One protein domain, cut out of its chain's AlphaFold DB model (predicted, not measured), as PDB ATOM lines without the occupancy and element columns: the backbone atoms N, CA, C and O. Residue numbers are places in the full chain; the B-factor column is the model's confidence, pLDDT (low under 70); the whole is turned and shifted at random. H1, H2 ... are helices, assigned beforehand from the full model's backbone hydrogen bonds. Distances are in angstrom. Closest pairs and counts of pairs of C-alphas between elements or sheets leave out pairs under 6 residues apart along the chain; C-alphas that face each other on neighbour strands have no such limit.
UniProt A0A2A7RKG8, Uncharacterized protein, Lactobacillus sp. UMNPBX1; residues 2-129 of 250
ATOM      1  N   SER A   2     -43.224  27.585  45.159       75.06
ATOM      2  CA  SER A   2     -42.381  26.513  44.592       75.06
ATOM      3  C   SER A   2     -41.239  27.115  43.760       75.06
ATOM      4  O   SER A   2     -41.486  28.073  43.023       75.06
ATOM      5  N   ASN A   3     -40.018  26.562  43.851       84.50
ATOM      6  CA  ASN A   3     -38.855  26.990  43.049       84.50
ATOM      7  C   ASN A   3     -39.193  27.063  41.551       84.50
ATOM      8  O   ASN A   3     -38.781  27.990  40.859       84.50
ATOM      9  N   LYS A   4     -40.051  26.148  41.092       87.06
ATOM     10  CA  LYS A   4     -40.588  26.092  39.733       87.06
ATOM     11  C   LYS A   4     -41.384  27.344  39.346       87.06
ATOM     12  O   LYS A   4     -41.097  27.979  38.339       87.06
ATOM     13  N   LYS A   5     -42.359  27.738  40.176       88.75
ATOM     14  CA  LYS A   5     -43.192  28.932  39.947       88.75
ATOM     15  C   LYS A   5     -42.354  30.211  39.970       88.75
ATOM     16  O   LYS A   5     -42.635  31.131  39.211       88.75
ATOM     17  N   LYS A   6     -41.330  30.267  40.832       91.31
ATOM     18  CA  LYS A   6     -40.389  31.393  40.883       91.31
ATOM     19  C   LYS A   6     -39.619  31.532  39.574       91.31
ATOM     20  O   LYS A   6     -39.687  32.591  38.972       91.31
ATOM     21  N   PHE A   7     -39.014  30.449  39.097       92.19
ATOM     22  CA  PHE A   7     -38.298  30.460  37.825       92.19
ATOM     23  C   PHE A   7     -39.198  30.877  36.651       92.19
ATOM     24  O   PHE A   7     -38.842  31.771  35.895       92.19
ATOM     25  N   ILE A   8     -40.401  30.296  36.533       91.44
ATOM     26  CA  ILE A   8     -41.357  30.660  35.470       91.44
ATOM     27  C   ILE A   8     -41.718  32.149  35.539       91.44
ATOM     28  O   ILE A   8     -41.781  32.818  34.511       91.44
ATOM     29  N   LYS A   9     -41.931  32.680  36.748       92.81
ATOM     30  CA  LYS A   9     -42.205  34.104  36.951       92.81
ATOM     31  C   LYS A   9     -41.038  34.969  36.491       92.81
ATOM     32  O   LYS A   9     -41.283  35.940  35.785       92.81
ATOM     33  N   ASP A  10     -39.814  34.609  36.859       91.56
ATOM     34  CA  ASP A  10     -38.614  35.361  36.495       91.56
ATOM     35  C   ASP A  10     -38.426  35.372  34.964       91.56
ATOM     36  O   ASP A  10     -38.178  36.429  34.386       91.56
ATOM     37  N   VAL A  11     -38.664  34.240  34.286       91.44
ATOM     38  CA  VAL A  11     -38.657  34.160  32.812       91.44
ATOM     39  C   VAL A  11     -39.736  35.050  32.198       91.44
ATOM     40  O   VAL A  11     -39.439  35.858  31.324       91.44
ATOM     41  N   ILE A  12     -40.990  34.954  32.656       92.19
ATOM     42  CA  ILE A  12     -42.083  35.793  32.134       92.19
ATOM     43  C   ILE A  12     -41.768  37.276  32.352       92.19
ATOM     44  O   ILE A  12     -42.004  38.083  31.460       92.19
ATOM     45  N   GLN A  13     -41.194  37.645  33.500       91.50
ATOM     46  CA  GLN A  13     -40.812  39.026  33.793       91.50
ATOM     47  C   GLN A  13     -39.754  39.572  32.829       91.50
ATOM     48  O   GLN A  13     -39.844  40.743  32.459       91.50
ATOM     49  N   GLN A  14     -38.814  38.750  32.358       89.25
ATOM     50  CA  GLN A  14     -37.862  39.168  31.322       89.25
ATOM     51  C   GLN A  14     -38.576  39.542  30.009       89.25
ATOM     52  O   GLN A  14     -38.176  40.492  29.344       89.25
ATOM     53  N   PHE A  15     -39.699  38.890  29.693       88.88
ATOM     54  CA  PHE A  15     -40.566  39.256  28.566       88.88
ATOM     55  C   PHE A  15     -41.542  40.409  28.856       88.88
ATOM     56  O   PHE A  15     -42.303  40.791  27.972       88.88
ATOM     57  N   THR A  16     -41.545  40.984  30.062       88.00
ATOM     58  CA  THR A  16     -42.336  42.193  30.379       88.00
ATOM     59  C   THR A  16     -41.548  43.492  30.210       88.00
ATOM     60  O   THR A  16     -42.052  44.568  30.525       88.00
ATOM     61  N   VAL A  17     -40.316  43.402  29.706       86.06
ATOM     62  CA  VAL A  17     -39.462  44.532  29.329       86.06
ATOM     63  C   VAL A  17     -39.310  44.532  27.806       86.06
ATOM     64  O   VAL A  17     -39.438  43.485  27.166       86.06
ATOM     65  N   LYS A  18     -39.081  45.698  27.191       76.44
ATOM     66  CA  LYS A  18     -38.833  45.773  25.746       76.44
ATOM     67  C   LYS A  18     -37.558  45.003  25.407       76.44
ATOM     68  O   LYS A  18     -36.480  45.378  25.849       76.44
ATOM     69  N   ILE A  19     -37.698  43.951  24.607       77.38
ATOM     70  CA  ILE A  19     -36.560  43.191  24.088       77.38
ATOM     71  C   ILE A  19     -36.019  43.928  22.859       77.38
ATOM     72  O   ILE A  19     -36.766  44.122  21.892       77.38
ATOM     73  N   ASN A  20     -34.751  44.340  22.911       68.19
ATOM     74  CA  ASN A  20     -33.983  44.787  21.749       68.19
ATOM     75  C   ASN A  20     -33.317  43.573  21.102       68.19
ATOM     76  O   ASN A  20     -32.707  42.759  21.793       68.19
ATOM     77  N   GLN A  21     -33.445  43.441  19.784       59.91
ATOM     78  CA  GLN A  21     -32.824  42.343  19.036       59.91
ATOM     79  C   GLN A  21     -31.309  42.531  18.865       59.91
ATOM     80  O   GLN A  21     -30.591  41.542  18.760       59.91
ATOM     81  N   ASP A  22     -30.835  43.781  18.911       55.22
ATOM     82  CA  ASP A  22     -29.424  44.147  18.720       55.22
ATOM     83  C   ASP A  22     -28.574  44.038  20.002       55.22
ATOM     84  O   ASP A  22     -27.348  44.124  19.949       55.22
ATOM     85  N   GLU A  23     -29.205  43.848  21.166       60.81
ATOM     86  CA  GLU A  23     -28.516  43.679  22.449       60.81
ATOM     87  C   GLU A  23     -28.371  42.198  22.817       60.81
ATOM     88  O   GLU A  23     -29.244  41.366  22.554       60.81
ATOM     89  N   ALA A  24     -27.251  41.860  23.462       56.84
ATOM     90  CA  ALA A  24     -26.965  40.508  23.925       56.84
ATOM     91  C   ALA A  24     -27.972  40.073  25.007       56.84
ATOM     92  O   ALA A  24     -27.775  40.281  26.203       56.84
ATOM     93  N   ASN A  25     -29.047  39.407  24.587       73.19
ATOM     94  CA  ASN A  25     -30.060  38.801  25.454       73.19
ATOM     95  C   ASN A  25     -29.568  37.492  26.111       73.19
ATOM     96  O   ASN A  25     -30.347  36.562  26.316       73.19
ATOM     97  N   ASP A  26     -28.275  37.385  26.432       76.94
ATOM     98  CA  ASP A  26     -27.639  36.127  26.845       76.94
ATOM     99  C   ASP A  26     -28.313  35.513  28.081       76.94
ATOM    100  O   ASP A  26     -28.547  34.306  28.121       76.94
ATOM    101  N   GLN A  27     -28.720  36.328  29.060       81.88
ATOM    102  CA  GLN A  27     -29.429  35.840  30.249       81.88
ATOM    103  C   GLN A  27     -30.811  35.247  29.918       81.88
ATOM    104  O   GLN A  27     -31.205  34.225  30.492       81.88
ATOM    105  N   LEU A  28     -31.537  35.860  28.980       84.56
ATOM    106  CA  LEU A  28     -32.831  35.370  28.510       84.56
ATOM    107  C   LEU A  28     -32.655  34.076  27.710       84.56
ATOM    108  O   LEU A  28     -33.364  33.103  27.952       84.56
ATOM    109  N   ILE A  29     -31.654  34.026  26.828       83.75
ATOM    110  CA  ILE A  29     -31.299  32.830  26.056       83.75
ATOM    111  C   ILE A  29     -30.938  31.674  26.997       83.75
ATOM    112  O   ILE A  29     -31.492  30.588  26.855       83.75
ATOM    113  N   HIS A  30     -30.094  31.896  28.008       86.19
ATOM    114  CA  HIS A  30     -29.773  30.877  29.015       86.19
ATOM    115  C   HIS A  30     -31.016  30.375  29.758       86.19
ATOM    116  O   HIS A  30     -31.172  29.170  29.967       86.19
ATOM    117  N   SER A  31     -31.927  31.283  30.111       87.94
ATOM    118  CA  SER A  31     -33.175  30.930  30.791       87.94
ATOM    119  C   SER A  31     -34.108  30.110  29.889       87.94
ATOM    120  O   SER A  31     -34.718  29.147  30.354       87.94
ATOM    121  N   LEU A  32     -34.180  30.429  28.592       87.62
ATOM    122  CA  LEU A  32     -34.939  29.666  27.595       87.62
ATOM    123  C   LEU A  32     -34.328  28.290  27.325       87.62
ATOM    124  O   LEU A  32     -35.063  27.318  27.177       87.62
ATOM    125  N   ILE A  33     -32.997  28.180  27.296       86.50
ATOM    126  CA  ILE A  33     -32.321  26.888  27.144       86.50
ATOM    127  C   ILE A  33     -32.698  25.966  28.306       86.50
ATOM    128  O   ILE A  33     -33.194  24.866  28.062       86.50
ATOM    129  N   PHE A  34     -32.567  26.454  29.544       88.88
ATOM    130  CA  PHE A  34     -32.967  25.708  30.736       88.88
ATOM    131  C   PHE A  34     -34.455  25.337  30.705       88.88
ATOM    132  O   PHE A  34     -34.820  24.201  31.003       88.88
ATOM    133  N   LEU A  35     -35.325  26.279  30.328       88.50
ATOM    134  CA  LEU A  35     -36.765  26.047  30.252       88.50
ATOM    135  C   LEU A  35     -37.112  24.944  29.239       88.50
ATOM    136  O   LEU A  35     -37.903  24.058  29.553       88.50
ATOM    137  N   GLY A  36     -36.502  24.971  28.051       86.50
ATOM    138  CA  GLY A  36     -36.746  23.989  26.995       86.50
ATOM    139  C   GLY A  36     -36.272  22.574  27.344       86.50
ATOM    140  O   GLY A  36     -36.886  21.604  26.906       86.50
ATOM    141  N   GLU A  37     -35.232  22.437  28.169       87.69
ATOM    142  CA  GLU A  37     -34.762  21.143  28.694       87.69
ATOM    143  C   GLU A  37     -35.703  20.548  29.755       87.69
ATOM    144  O   GLU A  37     -35.675  19.345  30.012       87.69
ATOM    145  N   HIS A  38     -36.571  21.367  30.359       89.31
ATOM    146  CA  HIS A  38     -37.441  20.959  31.457       89.31
ATOM    147  C   HIS A  38     -38.924  21.012  31.071       89.31
ATOM    148  O   HIS A  38     -39.659  21.924  31.461       89.31
ATOM    149  N   GLU A  39     -39.416  19.958  30.415       88.38
ATOM    150  CA  GLU A  39     -40.818  19.832  29.981       88.38
ATOM    151  C   GLU A  39     -41.836  20.152  31.095       88.38
ATOM    152  O   GLU A  39     -42.859  20.805  30.864       88.38
ATOM    153  N   SER A  40     -41.559  19.722  32.332       90.06
ATOM    154  CA  SER A  40     -42.465  19.949  33.462       90.06
ATOM    155  C   SER A  40     -42.747  21.433  33.709       90.06
ATOM    156  O   SER A  40     -43.847  21.759  34.156       90.06
ATOM    157  N   TYR A  41     -41.800  22.330  33.410       90.69
ATOM    158  CA  TYR A  41     -41.955  23.777  33.543       90.69
ATOM    159  C   TYR A  41     -42.847  24.309  32.425       90.69
ATOM    160  O   TYR A  41     -43.835  24.979  32.720       90.69
ATOM    161  N   CYS A  42     -42.596  23.908  31.179       88.81
ATOM    162  CA  CYS A  42     -43.420  24.288  30.032       88.81
ATOM    163  C   CYS A  42     -44.867  23.796  30.135       88.81
ATOM    164  O   CYS A  42     -45.770  24.480  29.672       88.81
ATOM    165  N   ARG A  43     -45.124  22.654  30.788       89.19
ATOM    166  CA  ARG A  43     -46.483  22.128  31.036       89.19
ATOM    167  C   ARG A  43     -47.232  22.804  32.196       89.19
ATOM    168  O   ARG A  43     -48.374  22.441  32.473       89.19
ATOM    169  N   SER A  44     -46.619  23.768  32.880       91.50
ATOM    170  CA  SER A  44     -47.167  24.429  34.081       91.50
ATOM    171  C   SER A  44     -48.184  25.508  33.737       91.50
ATOM    172  O   SER A  44     -48.039  26.668  34.119       91.50
ATOM    173  N   TYR A  45     -49.199  25.146  32.957       91.94
ATOM    174  CA  TYR A  45     -50.212  26.095  32.524       91.94
ATOM    175  C   TYR A  45     -50.880  26.852  33.688       91.94
ATOM    176  O   TYR A  45     -50.992  28.070  33.564       91.94
ATOM    177  N   PRO A  46     -51.257  26.216  34.822       92.81
ATOM    178  CA  PRO A  46     -51.835  26.933  35.961       92.81
ATOM    179  C   PRO A  46     -50.908  28.007  36.538       92.81
ATOM    180  O   PRO A  46     -51.354  29.094  36.886       92.81
ATOM    181  N   GLU A  47     -49.609  27.729  36.644       94.06
ATOM    182  CA  GLU A  47     -48.636  28.691  37.148       94.06
ATOM    183  C   GLU A  47     -48.402  29.837  36.160       94.06
ATOM    184  O   GLU A  47     -48.313  30.987  36.582       94.06
ATOM    185  N   ILE A  48     -48.326  29.530  34.860       94.00
ATOM    186  CA  ILE A  48     -48.153  30.520  33.788       94.00
ATOM    187  C   ILE A  48     -49.359  31.464  33.737       94.00
ATOM    188  O   ILE A  48     -49.185  32.684  33.739       94.00
ATOM    189  N   SER A  49     -50.576  30.914  33.728       94.94
ATOM    190  CA  SER A  49     -51.807  31.702  33.653       94.94
ATOM    191  C   SER A  49     -51.999  32.577  34.887       94.94
ATOM    192  O   SER A  49     -52.290  33.763  34.742       94.94
ATOM    193  N   ASP A  50     -51.738  32.042  36.082       94.94
ATOM    194  CA  ASP A  50     -51.788  32.799  37.333       94.94
ATOM    195  C   ASP A  50     -50.829  33.996  37.315       94.94
ATOM    196  O   ASP A  50     -51.217  35.106  37.679       94.94
ATOM    197  N   ILE A  51     -49.594  33.813  36.834       95.31
ATOM    198  CA  ILE A  51     -48.634  34.917  36.706       95.31
ATOM    199  C   ILE A  51     -49.167  35.977  35.735       95.31
ATOM    200  O   ILE A  51     -49.165  37.158  36.074       95.31
ATOM    201  N   ILE A  52     -49.654  35.569  34.559       95.38
ATOM    202  CA  ILE A  52     -50.130  36.487  33.515       95.38
ATOM    203  C   ILE A  52     -51.371  37.261  33.958       95.38
ATOM    204  O   ILE A  52     -51.466  38.458  33.678       95.38
ATOM    205  N   TYR A  53     -52.307  36.628  34.664       95.31
ATOM    206  CA  TYR A  53     -53.524  37.285  35.152       95.31
ATOM    207  C   TYR A  53     -53.223  38.371  36.191       95.31
ATOM    208  O   TYR A  53     -53.913  39.387  36.223       95.31
ATOM    209  N   HIS A  54     -52.150  38.205  36.969       94.69
ATOM    210  CA  HIS A  54     -51.729  39.157  37.998       94.69
ATOM    211  C   HIS A  54     -50.677  40.177  37.529       94.69
ATOM    212  O   HIS A  54     -50.234  41.002  38.328       94.69
ATOM    213  N   LEU A  55     -50.256  40.158  36.259       94.38
ATOM    214  CA  LEU A  55     -49.354  41.189  35.737       94.38
ATOM    215  C   LEU A  55     -50.032  42.565  35.749       94.38
ATOM    216  O   LEU A  55     -51.202  42.698  35.395       94.38
ATOM    217  N   GLU A  56     -49.274  43.608  36.071       94.31
ATOM    218  CA  GLU A  56     -49.713  44.996  35.891       94.31
ATOM    219  C   GLU A  56     -50.040  45.278  34.418       94.31
ATOM    220  O   GLU A  56     -49.494  44.637  33.517       94.31
ATOM    221  N   LYS A  57     -50.927  46.248  34.170       92.56
ATOM    222  CA  LYS A  57     -51.428  46.563  32.824       92.56
ATOM    223  C   LYS A  57     -50.297  46.865  31.834       92.56
ATOM    224  O   LYS A  57     -50.310  46.326  30.732       92.56
ATOM    225  N   ASP A  58     -49.304  47.644  32.255       92.88
ATOM    226  CA  ASP A  58     -48.185  48.055  31.399       92.88
ATOM    227  C   ASP A  58     -47.278  46.867  31.052       92.88
ATOM    228  O   ASP A  58     -46.961  46.628  29.889       92.88
ATOM    229  N   LYS A  59     -46.941  46.043  32.050       93.62
ATOM    230  CA  LYS A  59     -46.156  44.811  31.862       93.62
ATOM    231  C   LYS A  59     -46.874  43.803  30.975       93.62
ATOM    232  O   LYS A  59     -46.244  43.128  30.168       93.62
ATOM    233  N   PHE A  60     -48.191  43.697  31.125       94.62
ATOM    234  CA  PHE A  60     -49.022  42.841  30.288       94.62
ATOM    235  C   PHE A  60     -49.074  43.332  28.837       94.62
ATOM    236  O   PHE A  60     -49.017  42.520  27.918       94.62
ATOM    237  N   HIS A  61     -49.122  44.649  28.624       92.75
ATOM    238  CA  HIS A  61     -49.051  45.235  27.289       92.75
ATOM    239  C   HIS A  61     -47.715  44.912  26.608       92.75
ATOM    240  O   HIS A  61     -47.720  44.354  25.517       92.75
ATOM    241  N   ILE A  62     -46.589  45.134  27.294       91.38
ATOM    242  CA  ILE A  62     -45.247  44.818  26.772       91.38
ATOM    243  C   ILE A  62     -45.089  43.314  26.500       91.38
ATOM    244  O   ILE A  62     -44.516  42.916  25.487       91.38
ATOM    245  N   LEU A  63     -45.638  42.456  27.367       93.19
ATOM    246  CA  LEU A  63     -45.666  41.014  27.120       93.19
ATOM    247  C   LEU A  63     -46.402  40.699  25.810       93.19
ATOM    248  O   LEU A  63     -45.906  39.932  24.992       93.19
ATOM    249  N   LYS A  64     -47.566  41.310  25.576       92.38
ATOM    250  CA  LYS A  64     -48.305  41.138  24.320       92.38
ATOM    251  C   LYS A  64     -47.528  41.652  23.107       92.38
ATOM    252  O   LYS A  64     -47.572  40.993  22.071       92.38
ATOM    253  N   GLU A  65     -46.801  42.763  23.236       90.88
ATOM    254  CA  GLU A  65     -45.911  43.265  22.179       90.88
ATOM    255  C   GLU A  65     -44.846  42.224  21.812       90.88
ATOM    256  O   GLU A  65     -44.712  41.847  20.651       90.88
ATOM    257  N   ASN A  66     -44.125  41.698  22.805       90.00
ATOM    258  CA  ASN A  66     -43.022  40.760  22.583       90.00
ATOM    259  C   ASN A  66     -43.466  39.419  21.959       90.00
ATOM    260  O   ASN A  66     -42.658  38.748  21.315       90.00
ATOM    261  N   PHE A  67     -44.734  39.036  22.127       90.50
ATOM    262  CA  PHE A  67     -45.324  37.813  21.567       90.50
ATOM    263  C   PHE A  67     -46.190  38.056  20.314       90.50
ATOM    264  O   PHE A  67     -46.866  37.123  19.871       90.50
ATOM    265  N   ALA A  68     -46.174  39.272  19.746       89.50
ATOM    266  CA  ALA A  68     -46.979  39.673  18.583       89.50
ATOM    267  C   ALA A  68     -48.484  39.376  18.753       89.50
ATOM    268  O   ALA A  68     -49.130  38.760  17.908       89.50
ATOM    269  N   LEU A  69     -49.036  39.769  19.904       89.19
ATOM    270  CA  LEU A  69     -50.454  39.603  20.257       89.19
ATOM    271  C   LEU A  69     -51.263  40.899  20.120       89.19
ATOM    272  O   LEU A  69     -52.392  40.980  20.605       89.19
ATOM    273  N   LEU A  70     -50.665  41.927  19.529       86.12
ATOM    274  CA  LEU A  70     -51.304  43.195  19.204       86.12
ATOM    275  C   LEU A  70     -51.412  43.292  17.686       86.12
ATOM    276  O   LEU A  70     -50.454  42.956  16.996       86.12
ATOM    277  N   ASP A  71     -52.547  43.777  17.183       78.31
ATOM    278  CA  ASP A  71     -52.857  43.799  15.744       78.31
ATOM    279  C   ASP A  71     -51.827  44.583  14.904       78.31
ATOM    280  O   ASP A  71     -51.648  44.315  13.720       78.31
ATOM    281  N   GLU A  72     -51.122  45.532  15.523       78.25
ATOM    282  CA  GLU A  72     -50.123  46.399  14.885       78.25
ATOM    283  C   GLU A  72     -48.709  45.790  14.850       78.25
ATOM    284  O   GLU A  72     -47.820  46.330  14.191       78.25
ATOM    285  N   ILE A  73     -48.476  44.675  15.551       78.12
ATOM    286  CA  ILE A  73     -47.149  44.070  15.707       78.12
ATOM    287  C   ILE A  73     -47.123  42.720  15.008       78.12
ATOM    288  O   ILE A  73     -47.702  41.742  15.471       78.12
ATOM    289  N   THR A  74     -46.393  42.660  13.900       70.88
ATOM    290  CA  THR A  74     -46.204  41.433  13.115       70.88
ATOM    291  C   THR A  74     -45.000  40.615  13.575       70.88
ATOM    292  O   THR A  74     -44.920  39.417  13.303       70.88
ATOM    293  N   GLU A  75     -44.063  41.239  14.290       78.44
ATOM    294  CA  GLU A  75     -42.807  40.612  14.674       78.44
ATOM    295  C   GLU A  75     -42.890  39.942  16.048       78.44
ATOM    296  O   GLU A  75     -42.960  40.587  17.096       78.44
ATOM    297  N   ASN A  76     -42.842  38.611  16.048       84.62
ATOM    298  CA  ASN A  76     -42.801  37.819  17.268       84.62
ATOM    299  C   ASN A  76     -41.352  37.696  17.763       84.62
ATOM    300  O   ASN A  76     -40.581  36.863  17.279       84.62
ATOM    301  N   LYS A  77     -40.992  38.504  18.764       85.31
ATOM    302  CA  LYS A  77     -39.638  38.517  19.336       85.31
ATOM    303  C   LYS A  77     -39.283  37.208  20.036       85.31
ATOM    304  O   LYS A  77     -38.119  36.819  20.031       85.31
ATOM    305  N   PHE A  78     -40.266  36.499  20.594       86.19
ATOM    306  CA  PHE A  78     -40.045  35.157  21.133       86.19
ATOM    307  C   PHE A  78     -39.632  34.178  20.026       86.19
ATOM    308  O   PHE A  78     -38.635  33.476  20.171       86.19
ATOM    309  N   ALA A  79     -40.341  34.182  18.894       84.25
ATOM    310  CA  ALA A  79     -39.991  33.345  17.747       84.25
ATOM    311  C   ALA A  79     -38.607  33.699  17.171       84.25
ATOM    312  O   ALA A  79     -37.843  32.798  16.833       84.25
ATOM    313  N   ALA A  80     -38.249  34.987  17.130       83.81
ATOM    314  CA  ALA A  80     -36.921  35.433  16.704       83.81
ATOM    315  C   ALA A  80     -35.799  34.872  17.603       83.81
ATOM    316  O   ALA A  80     -34.766  34.433  17.100       83.81
ATOM    317  N   LEU A  81     -36.019  34.808  18.923       83.38
ATOM    318  CA  LEU A  81     -35.062  34.218  19.868       83.38
ATOM    319  C   LEU A  81     -34.893  32.705  19.675       83.38
ATOM    320  O   LEU A  81     -33.793  32.195  19.870       83.38
ATOM    321  N   LEU A  82     -35.945  31.983  19.271       82.00
ATOM    322  CA  LEU A  82     -35.853  30.542  19.000       82.00
ATOM    323  C   LEU A  82     -34.964  30.210  17.794       82.00
ATOM    324  O   LEU A  82     -34.403  29.117  17.746       82.00
ATOM    325  N   SER A  83     -34.805  31.147  16.858       77.81
ATOM    326  CA  SER A  83     -33.914  31.013  15.697       77.81
ATOM    327  C   SER A  83     -32.430  31.208  16.036       77.81
ATOM    328  O   SER A  83     -31.584  31.083  15.155       77.81
ATOM    329  N   ASN A  84     -32.089  31.523  17.290       78.06
ATOM    330  CA  ASN A  84     -30.705  31.679  17.729       78.06
ATOM    331  C   ASN A  84     -29.940  30.343  17.658       78.06
ATOM    332  O   ASN A  84     -30.442  29.313  18.110       78.06
ATOM    333  N   GLU A  85     -28.694  30.373  17.174       67.38
ATOM    334  CA  GLU A  85     -27.834  29.185  17.023       67.38
ATOM    335  C   GLU A  85     -27.653  28.391  18.329       67.38
ATOM    336  O   GLU A  85     -27.562  27.169  18.293       67.38
ATOM    337  N   LYS A  86     -27.690  29.049  19.501       72.31
ATOM    338  CA  LYS A  86     -27.594  28.388  20.822       72.31
ATOM    339  C   LYS A  86     -28.857  27.589  21.205       72.31
ATOM    340  O   LYS A  86     -28.839  26.806  22.161       72.31
ATOM    341  N   ILE A  87     -29.983  27.832  20.533       72.75
ATOM    342  CA  ILE A  87     -31.286  27.196  20.796       72.75
ATOM    343  C   ILE A  87     -31.665  26.222  19.671       72.75
ATOM    344  O   ILE A  87     -32.326  25.217  19.952       72.75
ATOM    345  N   ALA A  88     -31.221  26.490  18.439       67.94
ATOM    346  CA  ALA A  88     -31.468  25.663  17.264       67.94
ATOM    347  C   ALA A  88     -31.004  24.200  17.466       67.94
ATOM    348  O   ALA A  88     -30.000  23.944  18.132       67.94
ATOM    349  N   PRO A  89     -31.732  23.204  16.927       63.91
ATOM    350  CA  PRO A  89     -31.435  21.805  17.186       63.91
ATOM    351  C   PRO A  89     -30.277  21.334  16.300       63.91
ATOM    352  O   PRO A  89     -30.384  21.367  15.078       63.91
ATOM    353  N   GLU A  90     -29.210  20.804  16.901       59.84
ATOM    354  CA  GLU A  90     -28.055  20.295  16.146       59.84
ATOM    355  C   GLU A  90     -28.370  19.025  15.328       59.84
ATOM    356  O   GLU A  90     -27.696  18.769  14.339       59.84
ATOM    357  N   ASN A  91     -29.388  18.224  15.695       54.31
ATOM    358  CA  ASN A  91     -29.581  16.867  15.142       54.31
ATOM    359  C   ASN A  91     -31.051  16.405  14.978       54.31
ATOM    360  O   ASN A  91     -31.380  15.236  15.184       54.31
ATOM    361  N   GLY A  92     -31.977  17.301  14.621       51.75
ATOM    362  CA  GLY A  92     -33.314  16.906  14.133       51.75
ATOM    363  C   GLY A  92     -34.303  16.299  15.149       51.75
ATOM    364  O   GLY A  92     -35.431  15.988  14.774       51.75
ATOM    365  N   LYS A  93     -33.954  16.176  16.437       55.16
ATOM    366  CA  LYS A  93     -34.909  15.906  17.531       55.16
ATOM    367  C   LYS A  93     -35.118  17.170  18.365       55.16
ATOM    368  O   LYS A  93     -34.390  17.439  19.312       55.16
ATOM    369  N   GLY A  94     -36.108  17.969  17.971       72.88
ATOM    370  CA  GLY A  94     -36.399  19.291  18.535       72.88
ATOM    371  C   GLY A  94     -37.289  19.293  19.783       72.88
ATOM    372  O   GLY A  94     -38.122  20.181  19.903       72.88
ATOM    373  N   GLU A  95     -37.151  18.335  20.704       79.88
ATOM    374  CA  GLU A  95     -37.988  18.251  21.923       79.88
ATOM    375  C   GLU A  95     -37.909  19.532  22.776       79.88
ATOM    376  O   GLU A  95     -38.918  20.039  23.262       79.88
ATOM    377  N   LYS A  96     -36.717  20.135  22.847       83.31
ATOM    378  CA  LYS A  96     -36.487  21.449  23.463       83.31
ATOM    379  C   LYS A  96     -37.329  22.556  22.822       83.31
ATOM    380  O   LYS A  96     -37.899  23.385  23.527       83.31
ATOM    381  N   ILE A  97     -37.412  22.570  21.492       85.31
ATOM    382  CA  ILE A  97     -38.204  23.557  20.750       85.31
ATOM    383  C   ILE A  97     -39.695  23.292  20.943       85.31
ATOM    384  O   ILE A  97     -40.430  24.242  21.190       85.31
ATOM    385  N   ASP A  98     -40.144  22.034  20.921       87.88
ATOM    386  CA  ASP A  98     -41.550  21.698  21.196       87.88
ATOM    387  C   ASP A  98     -41.981  22.170  22.594       87.88
ATOM    388  O   ASP A  98     -43.029  22.800  22.755       87.88
ATOM    389  N   ASN A  99     -41.123  21.973  23.600       90.25
ATOM    390  CA  ASN A  99     -41.346  22.481  24.951       90.25
ATOM    391  C   ASN A  99     -41.481  24.011  24.978       90.25
ATOM    392  O   ASN A  99     -42.378  24.538  25.641       90.25
ATOM    393  N   LEU A 100     -40.624  24.739  24.259       90.06
ATOM    394  CA  LEU A 100     -40.678  26.203  24.191       90.06
ATOM    395  C   LEU A 100     -41.898  26.716  23.412       90.06
ATOM    396  O   LEU A 100     -42.536  27.669  23.854       90.06
ATOM    397  N   LEU A 101     -42.287  26.054  22.321       90.25
ATOM    398  CA  LEU A 101     -43.520  26.356  21.584       90.25
ATOM    399  C   LEU A 101     -44.765  26.076  22.433       90.25
ATOM    400  O   LEU A 101     -45.751  26.814  22.384       90.25
ATOM    401  N   ARG A 102     -44.733  25.033  23.268       92.06
ATOM    402  CA  ARG A 102     -45.804  24.761  24.233       92.06
ATOM    403  C   ARG A 102     -45.900  25.868  25.281       92.06
ATOM    404  O   ARG A 102     -47.004  26.322  25.581       92.06
ATOM    405  N   PHE A 103     -44.766  26.323  25.806       93.00
ATOM    406  CA  PHE A 103     -44.715  27.458  26.725       93.00
ATOM    407  C   PHE A 103     -45.274  28.736  26.083       93.00
ATOM    408  O   PHE A 103     -46.147  29.379  26.666       93.00
ATOM    409  N   GLU A 104     -44.862  29.050  24.851       92.94
ATOM    410  CA  GLU A 104     -45.408  30.160  24.065       92.94
ATOM    411  C   GLU A 104     -46.929  30.056  23.937       92.94
ATOM    412  O   GLU A 104     -47.653  31.007  24.231       92.94
ATOM    413  N   ARG A 105     -47.440  28.882  23.551       93.94
ATOM    414  CA  ARG A 105     -48.879  28.642  23.412       93.94
ATOM    415  C   ARG A 105     -49.627  28.909  24.715       93.94
ATOM    416  O   ARG A 105     -50.710  29.492  24.678       93.94
ATOM    417  N   HIS A 106     -49.070  28.498  25.853       95.00
ATOM    418  CA  HIS A 106     -49.658  28.774  27.160       95.00
ATOM    419  C   HIS A 106     -49.691  30.270  27.472       95.00
ATOM    420  O   HIS A 106     -50.738  30.754  27.898       95.00
ATOM    421  N   ILE A 107     -48.615  31.010  27.185       94.56
ATOM    422  CA  ILE A 107     -48.592  32.472  27.333       94.56
ATOM    423  C   ILE A 107     -49.677  33.118  26.470       94.56
ATOM    424  O   ILE A 107     -50.514  33.854  26.992       94.56
ATOM    425  N   LYS A 108     -49.706  32.810  25.167       94.44
ATOM    426  CA  LYS A 108     -50.677  33.396  24.230       94.44
ATOM    427  C   LYS A 108     -52.113  33.131  24.668       94.44
ATOM    428  O   LYS A 108     -52.920  34.055  24.728       94.44
ATOM    429  N   LEU A 109     -52.422  31.884  25.031       95.44
ATOM    430  CA  LEU A 109     -53.753  31.506  25.499       95.44
ATOM    431  C   LEU A 109     -54.154  32.283  26.758       95.44
ATOM    432  O   LEU A 109     -55.271  32.789  26.833       95.44
ATOM    433  N   SER A 110     -53.246  32.416  27.726       96.31
ATOM    434  CA  SER A 110     -53.495  33.198  28.937       96.31
ATOM    435  C   SER A 110     -53.693  34.685  28.643       96.31
ATOM    436  O   SER A 110     -54.567  35.300  29.247       96.31
ATOM    437  N   CYS A 111     -52.961  35.263  27.691       95.44
ATOM    438  CA  CYS A 111     -53.188  36.642  27.264       95.44
ATOM    439  C   CYS A 111     -54.591  36.831  26.670       95.44
ATOM    440  O   CYS A 111     -55.324  37.704  27.131       95.44
ATOM    441  N   TYR A 112     -55.008  35.973  25.731       95.19
ATOM    442  CA  TYR A 112     -56.349  36.045  25.138       95.19
ATOM    443  C   TYR A 112     -57.463  35.868  26.172       95.19
ATOM    444  O   TYR A 112     -58.451  36.598  26.162       95.19
ATOM    445  N   GLN A 113     -57.301  34.921  27.096       95.56
ATOM    446  CA  GLN A 113     -58.270  34.711  28.171       95.56
ATOM    447  C   GLN A 113     -58.357  35.915  29.102       95.56
ATOM    448  O   GLN A 113     -59.457  36.290  29.499       95.56
ATOM    449  N   ARG A 114     -57.222  36.536  29.442       95.50
ATOM    450  CA  ARG A 114     -57.211  37.741  30.270       95.50
ATOM    451  C   ARG A 114     -57.938  38.891  29.577       95.50
ATOM    452  O   ARG A 114     -58.762  39.532  30.220       95.50
ATOM    453  N   ASP A 115     -57.667  39.126  28.294       94.50
ATOM    454  CA  ASP A 115     -58.350  40.165  27.512       94.50
ATOM    455  C   ASP A 115     -59.867  39.926  27.476       94.50
ATOM    456  O   ASP A 115     -60.640  40.843  27.750       94.50
ATOM    457  N   TYR A 116     -60.295  38.681  27.245       95.06
ATOM    458  CA  TYR A 116     -61.710  38.307  27.281       95.06
ATOM    459  C   TYR A 116     -62.342  38.516  28.668       95.06
ATOM    460  O   TYR A 116     -63.425  39.082  28.788       95.06
ATOM    461  N   ILE A 117     -61.668  38.109  29.748       94.88
ATOM    462  CA  ILE A 117     -62.159  38.332  31.116       94.88
ATOM    463  C   ILE A 117     -62.302  39.833  31.396       94.88
ATOM    464  O   ILE A 117     -63.302  40.255  31.981       94.88
ATOM    465  N   LEU A 118     -61.337  40.651  30.967       94.06
ATOM    466  CA  LEU A 118     -61.382  42.102  31.143       94.06
ATOM    467  C   LEU A 118     -62.535  42.741  30.357       94.06
ATOM    468  O   LEU A 118     -63.220  43.603  30.911       94.06
ATOM    469  N   SER A 119     -62.801  42.305  29.120       94.00
ATOM    470  CA  SER A 119     -63.938  42.817  28.344       94.00
ATOM    471  C   SER A 119     -65.273  42.451  28.995       94.00
ATOM    472  O   SER A 119     -66.099  43.331  29.229       94.00
ATOM    473  N   GLN A 120     -65.445  41.188  29.403       95.44
ATOM    474  CA  GLN A 120     -66.659  40.737  30.092       95.44
ATOM    475  C   GLN A 120     -66.872  41.459  31.429       95.44
ATOM    476  O   GLN A 120     -68.003  41.787  31.785       95.44
ATOM    477  N   THR A 121     -65.794  41.730  32.171       94.38
ATOM    478  CA  THR A 121     -65.866  42.462  33.446       94.38
ATOM    479  C   THR A 121     -66.292  43.913  33.224       94.38
ATOM    480  O   THR A 121     -67.145  44.418  33.950       94.38
ATOM    481  N   SER A 122     -65.763  44.572  32.187       94.81
ATOM    482  CA  SER A 122     -66.158  45.935  31.810       94.81
ATOM    483  C   SER A 122     -67.642  46.024  31.433       94.81
ATOM    484  O   SER A 122     -68.342  46.947  31.859       94.81
ATOM    485  N   ASP A 123     -68.150  45.054  30.671       94.81
ATOM    486  CA  ASP A 123     -69.570  44.997  30.312       94.81
ATOM    487  C   ASP A 123     -70.456  44.764  31.544       94.81
ATOM    488  O   ASP A 123     -71.464  45.455  31.723       94.81
ATOM    489  N   ALA A 124     -70.042  43.868  32.447       94.81
ATOM    490  CA  ALA A 124     -70.740  43.621  33.706       94.81
ATOM    491  C   ALA A 124     -70.789  44.874  34.600       94.81
ATOM    492  O   ALA A 124     -71.848  45.203  35.142       94.81
ATOM    493  N   GLU A 125     -69.682  45.615  34.720       95.88
ATOM    494  CA  GLU A 125     -69.650  46.888  35.449       95.88
ATOM    495  C   GLU A 125     -70.604  47.922  34.844       95.88
ATOM    496  O   GLU A 125     -71.301  48.634  35.574       95.88
ATOM    497  N   ARG A 126     -70.665  48.007  33.512       95.88
ATOM    498  CA  ARG A 126     -71.582  48.918  32.822       95.88
ATOM    499  C   ARG A 126     -73.039  48.562  33.111       95.88
ATOM    500  O   ARG A 126     -73.799  49.442  33.518       95.88
ATOM    501  N   SER A 127     -73.413  47.290  32.973       95.44
ATOM    502  CA  SER A 127     -74.762  46.816  33.300       95.44
ATOM    503  C   SER A 127     -75.123  47.071  34.767       95.44
ATOM    504  O   SER A 127     -76.237  47.513  35.050       95.44
ATOM    505  N   ALA A 128     -74.184  46.869  35.696       95.94
ATOM    506  CA  ALA A 128     -74.393  47.150  37.116       95.94
ATOM    507  C   ALA A 128     -74.644  48.644  37.382       95.94
ATOM    508  O   ALA A 128     -75.582  48.993  38.103       95.94
ATOM    509  N   ARG A 129     -73.870  49.543  36.758       95.75
ATOM    510  CA  ARG A 129     -74.073  51.001  36.877       95.75
ATOM    511  C   ARG A 129     -75.416  51.445  36.304       95.75
ATOM    512  O   ARG A 129     -76.064  52.326  36.869       95.75
TER     513      ARG A 129
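This is residues 2 to 129 of the 250 residues of an uncharacterized protein of Lactobacillus sp. UMNPBX1 (UniProt A0A2A7RKG8). One long helix, H7, crosses one side of a body of six shorter helices, and its residues 118 to 129 stick out free. H2, H3 and H4 pack on H7, and H1 packs on H2 and H4 on their far side from H7. The printed part has 128 residues with seven named helices, H1 to H7 in chain order, and no named strand: all helix. It is compact, with a radius of gyration of the C-alphas of 15.7 A, yet elongated, spanning 59 by 32 by 23 A.

H1, residues 3 to 14, begins at C-alpha 3 (-38.855, 26.990, 43.049) and is 16.9 A long. H2 is residues 26 to 37, 16.7 A. H3 is residues 39 to 42, H4 residues 45 to 53, H5 residues 57 to 66 and H6 residues 77 to 82. H7, residues 95 to 129, runs 51.0 A to C-alpha 129 (-74.073, 51.001, 36.877).

H1 and H2 form a helical hairpin at a steep tilt of 43 degrees, closest at the C-alphas of Val 11 and Ser 31, 6.7 A. H1 touches H4 at Lys 5 and Glu 47, closest C-alphas 6.1 A apart. H7 touches H2 about perpendicular, at 80 degrees; the closest C-alphas, of Gly 36 and Lys 96, are 4.4 A apart. H7 touches H3 at Cys 42 and Phe 103, closest C-alphas 4.8 A, and H4 at Ser 49 and Ser 110, 5.2 A. The helix packing is mostly crossed, the helices that touch standing at wide angles to each other: of the 4 pairs H1 and H2, H1 and H4, H2 and H7, and H4 and H7, 0 are at a shallow tilt. H5 and H6 are each close to H7 but not clearly touching. Every O i to N i+4 pair is within hydrogen-bond range in H1, H2, H4, H5, H6 and H7; H3 is too short for one.

The C-alphas farthest apart, of Asn 91 and Arg 129, are 60.1 A apart. The printed part has no cut. The links H1 to H2 and H6 to H7 are long. The pLDDT is under 70 at residues 20 to 24, 85 and 88 to 93.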